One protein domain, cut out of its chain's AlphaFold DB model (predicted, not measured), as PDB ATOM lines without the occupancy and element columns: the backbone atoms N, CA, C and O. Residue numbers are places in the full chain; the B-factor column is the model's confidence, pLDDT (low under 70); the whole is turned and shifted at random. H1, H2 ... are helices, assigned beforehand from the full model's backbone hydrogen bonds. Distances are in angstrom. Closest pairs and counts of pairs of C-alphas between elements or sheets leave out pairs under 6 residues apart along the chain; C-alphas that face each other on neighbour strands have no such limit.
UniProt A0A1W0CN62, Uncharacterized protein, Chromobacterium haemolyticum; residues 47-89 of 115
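What this domain is: This is residues 47 to 89 of the 115 residues of an uncharacterized protein of Chromobacterium haemolyticum (UniProt A0A1W0CN62). Two long helices, H1 and then H2, meet near their ends at residues 70 and 71 and make a wide-open V, with nothing packed between the two arms. The 43 printed residues, with two named helices and no named strand, are all helix in class. The whole is extended, with a radius of gyration of the C-alphas of 17.2 A and spans of 54 by 19 by 7 A.

How they stand to each other: Start with H1, residues 47 to 69, and go on to H2, residues 72 to 89; the two meet only through their tight link of 2 residues. Look along H1 and you find that residues 47 to 64 stand free; in H2, residues 74 to 89 do. In H1 and H2 every O i to N i+4 pair is within hydrogen-bond range.

Where its parts are: Find C-alpha 47 at (19.823, -55.795, 41.985); from there H1 runs 32.9 A to C-alpha 69 at (24.277, -42.892, 12.003). H2 runs 25.6 A from C-alpha 72 to C-alpha 89 at (0.640, -37.141, -5.498).

The domain as a whole: The two C-alphas farthest apart, those of Gly 47 and Gln 89, are 54.5 A apart. The printed part has no cut. Its mean pLDDT is 90.0, and no printed residue is under 70.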
ATOM      1  N   GLY A  47      20.845 -56.583  42.680       88.25
ATOM      2  CA  GLY A  47      19.823 -55.795  41.985       88.25
ATOM      3  C   GLY A  47      20.297 -54.388  41.613       88.25
ATOM      4  O   GLY A  47      20.093 -53.957  40.484       88.25
ATOM      5  N   GLU A  48      21.014 -53.704  42.508       88.44
ATOM      6  CA  GLU A  48      21.563 -52.366  42.239       88.44
ATOM      7  C   GLU A  48      22.595 -52.409  41.105       88.44
ATOM      8  O   GLU A  48      22.620 -51.537  40.234       88.44
ATOM      9  N   LEU A  49      23.433 -53.452  41.091       91.12
ATOM     10  CA  LEU A  49      24.438 -53.650  40.050       91.12
ATOM     11  C   LEU A  49      23.795 -53.989  38.699       91.12
ATOM     12  O   LEU A  49      24.248 -53.509  37.662       91.12
ATOM     13  N   GLN A  50      22.721 -54.782  38.712       94.69
ATOM     14  CA  GLN A  50      21.950 -55.109  37.517       94.69
ATOM     15  C   GLN A  50      21.314 -53.858  36.905       94.69
ATOM     16  O   GLN A  50      21.443 -53.636  35.704       94.69
ATOM     17  N   GLU A  51      20.660 -53.025  37.715       94.75
ATOM     18  CA  GLU A  51      20.082 -51.770  37.234       94.75
ATOM     19  C   GLU A  51      21.142 -50.825  36.668       94.75
ATOM     20  O   GLU A  51      20.908 -50.173  35.650       94.75
ATOM     21  N   GLN A  52      22.315 -50.754  37.306       93.06
ATOM     22  CA  GLN A  52      23.419 -49.954  36.791       93.06
ATOM     23  C   GLN A  52      23.889 -50.458  35.426       93.06
ATOM     24  O   GLN A  52      24.026 -49.661  34.504       93.06
ATOM     25  N   LEU A  53      24.066 -51.772  35.279       96.25
ATOM     26  CA  LEU A  53      24.482 -52.375  34.017       96.25
ATOM     27  C   LEU A  53      23.480 -52.096  32.889       96.25
ATOM     28  O   LEU A  53      23.890 -51.793  31.773       96.25
ATOM     29  N   LEU A  54      22.178 -52.179  33.174       97.62
ATOM     30  CA  LEU A  54      21.139 -51.872  32.189       97.62
ATOM     31  C   LEU A  54      21.229 -50.415  31.717       97.62
ATOM     32  O   LEU A  54      21.236 -50.170  30.514       97.62
ATOM     33  N   ARG A  55      21.397 -49.466  32.646       97.69
ATOM     34  CA  ARG A  55      21.599 -48.049  32.301       97.69
ATOM     35  C   ARG A  55      22.842 -47.837  31.438       97.69
ATOM     36  O   ARG A  55      22.790 -47.090  30.465       97.69
ATOM     37  N   ASP A  56      23.945 -48.495  31.777       97.56
ATOM     38  CA  ASP A  56      25.201 -48.368  31.034       97.56
ATOM     39  C   ASP A  56      25.074 -48.928  29.606       97.56
ATOM     40  O   ASP A  56      25.622 -48.353  28.665       97.56
ATOM     41  N   ILE A  57      24.310 -50.012  29.424       97.94
ATOM     42  CA  ILE A  57      24.004 -50.587  28.107       97.94
ATOM     43  C   ILE A  57      23.153 -49.629  27.272       97.94
ATOM     44  O   ILE A  57      23.454 -49.438  26.091       97.94
ATOM     45  N   ASP A  58      22.125 -49.016  27.859       97.75
ATOM     46  CA  ASP A  58      21.263 -48.061  27.154       97.75
ATOM     47  C   ASP A  58      22.081 -46.861  26.659       97.75
ATOM     48  O   ASP A  58      22.046 -46.517  25.475       97.75
ATOM     49  N   ILE A  59      22.917 -46.294  27.535       97.88
ATOM     50  CA  ILE A  59      23.822 -45.190  27.193       97.88
ATOM     51  C   ILE A  59      24.793 -45.601  26.083       97.88
ATOM     52  O   ILE A  59      24.951 -44.877  25.100       97.88
ATOM     53  N   ALA A  60      25.446 -46.760  26.213       97.06
ATOM     54  CA  ALA A  60      26.386 -47.243  25.206       97.06
ATOM     55  C   ALA A  60      25.708 -47.468  23.847       97.06
ATOM     56  O   ALA A  60      26.293 -47.172  22.804       97.06
ATOM     57  N   THR A  61      24.466 -47.948  23.854       95.75
ATOM     58  CA  THR A  61      23.666 -48.152  22.642       95.75
ATOM     59  C   THR A  61      23.343 -46.823  21.964       95.75
ATOM     60  O   THR A  61      23.500 -46.705  20.747       95.75
ATOM     61  N   ASP A  62      22.938 -45.811  22.731       92.00
ATOM     62  CA  ASP A  62      22.653 -44.477  22.200       92.00
ATOM     63  C   ASP A  62      23.908 -43.796  21.643       92.00
ATOM     64  O   ASP A  62      23.857 -43.191  20.569       92.00
ATOM     65  N   VAL A  63      25.051 -43.935  22.323       93.50
ATOM     66  CA  VAL A  63      26.347 -43.447  21.824       93.50
ATOM     67  C   VAL A  63      26.699 -44.131  20.505       93.50
ATOM     68  O   VAL A  63      26.912 -43.441  19.509       93.50
ATOM     69  N   ALA A  64      26.668 -45.465  20.455       91.25
ATOM     70  CA  ALA A  64      26.996 -46.221  19.248       91.25
ATOM     71  C   ALA A  64      26.065 -45.876  18.075       91.25
ATOM     72  O   ALA A  64      26.517 -45.731  16.939       91.25
ATOM     73  N   ARG A  65      24.763 -45.694  18.334       87.56
ATOM     74  CA  ARG A  65      23.798 -45.249  17.318       87.56
ATOM     75  C   ARG A  65      24.151 -43.863  16.783       87.56
ATOM     76  O   ARG A  65      24.134 -43.663  15.569       87.56
ATOM     77  N   ASN A  66      24.440 -42.912  17.669       87.06
ATOM     78  CA  ASN A  66      24.770 -41.544  17.276       87.06
ATOM     79  C   ASN A  66      26.097 -41.473  16.510       87.06
ATOM     80  O   ASN A  66      26.190 -40.711  15.552       87.06
ATOM     81  N   GLU A  67      27.092 -42.276  16.883       86.81
ATOM     82  CA  GLU A  67      28.362 -42.374  16.157       86.81
ATOM     83  C   GLU A  67      28.189 -43.008  14.775       86.81
ATOM     84  O   GLU A  67      28.738 -42.506  13.797       86.81
ATOM     85  N   ALA A  68      27.418 -44.094  14.681       85.12
ATOM     86  CA  ALA A  68      27.247 -44.824  13.429       85.12
ATOM     87  C   ALA A  68      26.382 -44.074  12.413       85.12
ATOM     88  O   ALA A  68      26.617 -44.189  11.215       85.12
ATOM     89  N   LEU A  69      25.344 -43.375  12.879       81.00
ATOM     90  CA  LEU A  69      24.277 -42.892  12.003       81.00
ATOM     91  C   LEU A  69      23.881 -41.433  12.225       81.00
ATOM     92  O   LEU A  69      23.064 -40.930  11.457       81.00
ATOM     93  N   GLY A  70      24.425 -40.760  13.244       75.19
ATOM     94  CA  GLY A  70      24.260 -39.329  13.525       75.19
ATOM     95  C   GLY A  70      22.981 -38.684  12.972       75.19
ATOM     96  O   GLY A  70      21.860 -39.043  13.335       75.19
ATOM     97  N   SER A  71      23.146 -37.711  12.072       72.38
ATOM     98  CA  SER A  71      22.047 -37.052  11.350       72.38
ATOM     99  C   SER A  71      21.546 -37.827  10.122       72.38
ATOM    100  O   SER A  71      20.516 -37.456   9.552       72.38
ATOM    101  N   GLU A  72      22.230 -38.897   9.719       80.31
ATOM    102  CA  GLU A  72      21.915 -39.687   8.525       80.31
ATOM    103  C   GLU A  72      20.590 -40.439   8.671       80.31
ATOM    104  O   GLU A  72      19.784 -40.426   7.742       80.31
ATOM    105  N   LEU A  73      20.292 -41.000   9.853       79.62
ATOM    106  CA  LEU A  73      18.982 -41.624  10.110       79.62
ATOM    107  C   LEU A  73      17.835 -40.631   9.920       79.62
ATOM    108  O   LEU A  73      16.816 -40.950   9.311       79.62
ATOM    109  N   ARG A  74      18.008 -39.398  10.407       80.75
ATOM    110  CA  ARG A  74      16.999 -38.348  10.253       80.75
ATOM    111  C   ARG A  74      16.831 -37.950   8.785       80.75
ATOM    112  O   ARG A  74      15.707 -37.718   8.355       80.75
ATOM    113  N   LEU A  75      17.918 -37.897   8.013       83.50
ATOM    114  CA  LEU A  75      17.860 -37.641   6.574       83.50
ATOM    115  C   LEU A  75      17.133 -38.765   5.819       83.50
ATOM    116  O   LEU A  75      16.308 -38.470   4.957       83.50
ATOM    117  N   ALA A  76      17.396 -40.027   6.163       87.06
ATOM    118  CA  ALA A  76      16.738 -41.183   5.557       87.06
ATOM    119  C   ALA A  76      15.219 -41.180   5.804       87.06
ATOM    120  O   ALA A  76      14.446 -41.404   4.873       87.06
ATOM    121  N   GLU A  77      14.784 -40.842   7.023       88.06
ATOM    122  CA  GLU A  77      13.360 -40.673   7.344       88.06
ATOM    123  C   GLU A  77      12.718 -39.544   6.522       88.06
ATOM    124  O   GLU A  77      11.644 -39.725   5.947       88.06
ATOM    125  N   TYR A  78      13.395 -38.398   6.375       90.12
ATOM    126  CA  TYR A  78      12.902 -37.309   5.522       90.12
ATOM    127  C   TYR A  78      12.792 -37.712   4.051       90.12
ATOM    128  O   TYR A  78      11.798 -37.392   3.400       90.12
ATOM    129  N   GLN A  79      13.792 -38.413   3.516       93.69
ATOM    130  CA  GLN A  79      13.780 -38.888   2.132       93.69
ATOM    131  C   GLN A  79      12.643 -39.879   1.893       93.69
ATOM    132  O   GLN A  79      11.945 -39.786   0.883       93.69
ATOM    133  N   ARG A  80      12.419 -40.791   2.840       93.94
ATOM    134  CA  ARG A  80      11.304 -41.731   2.790       93.94
ATOM    135  C   ARG A  80       9.959 -41.009   2.823       93.94
ATOM    136  O   ARG A  80       9.128 -41.260   1.955       93.94
ATOM    137  N   ALA A  81       9.768 -40.073   3.752       94.00
ATOM    138  CA  ALA A  81       8.543 -39.279   3.837       94.00
ATOM    139  C   ALA A  81       8.288 -38.473   2.550       94.00
ATOM    140  O   ALA A  81       7.155 -38.396   2.078       94.00
ATOM    141  N   ALA A  82       9.340 -37.914   1.943       92.75
ATOM    142  CA  ALA A  82       9.243 -37.219   0.662       92.75
ATOM    143  C   ALA A  82       8.842 -38.165  -0.482       92.75
ATOM    144  O   ALA A  82       7.979 -37.817  -1.285       92.75
ATOM    145  N   ALA A  83       9.420 -39.368  -0.539       94.25
ATOM    146  CA  ALA A  83       9.082 -40.371  -1.547       94.25
ATOM    147  C   ALA A  83       7.633 -40.866  -1.408       94.25
ATOM    148  O   ALA A  83       6.923 -40.992  -2.404       94.25
ATOM    149  N   GLU A  84       7.170 -41.096  -0.180       93.88
ATOM    150  CA  GLU A  84       5.785 -41.484   0.104       93.88
ATOM    151  C   GLU A  84       4.800 -40.362  -0.268       93.88
ATOM    152  O   GLU A  84       3.778 -40.622  -0.908       93.88
ATOM    153  N   ALA A  85       5.128 -39.103   0.047       89.62
ATOM    154  CA  ALA A  85       4.328 -37.946  -0.351       89.62
ATOM    155  C   ALA A  85       4.274 -37.772  -1.877       89.62
ATOM    156  O   ALA A  85       3.206 -37.476  -2.420       89.62
ATOM    157  N   GLN A  86       5.393 -37.987  -2.575       88.50
ATOM    158  CA  GLN A  86       5.440 -37.940  -4.036       88.50
ATOM    159  C   GLN A  86       4.594 -39.059  -4.649       88.50
ATOM    160  O   GLN A  86       3.759 -38.791  -5.506       88.50
ATOM    161  N   ALA A  87       4.717 -40.291  -4.151       91.25
ATOM    162  CA  ALA A  87       3.909 -41.418  -4.611       91.25
ATOM    163  C   ALA A  87       2.404 -41.181  -4.398       91.25
ATOM    164  O   ALA A  87       1.589 -41.560  -5.238       91.25
ATOM    165  N   PHE A  88       2.020 -40.523  -3.299       86.56
ATOM    166  CA  PHE A  88       0.635 -40.124  -3.057       86.56
ATOM    167  C   PHE A  88       0.138 -39.092  -4.084       86.56
ATOM    168  O   PHE A  88      -0.990 -39.203  -4.570       86.56
ATOM    169  N   GLN A  89       0.968 -38.108  -4.444       83.31
ATOM    170  CA  GLN A  89       0.640 -37.141  -5.498       83.31
ATOM    171  C   GLN A  89       0.529 -37.817  -6.873       83.31
ATOM    172  O   GLN A  89      -0.461 -37.612  -7.578       83.31
TER     173      GLN A  89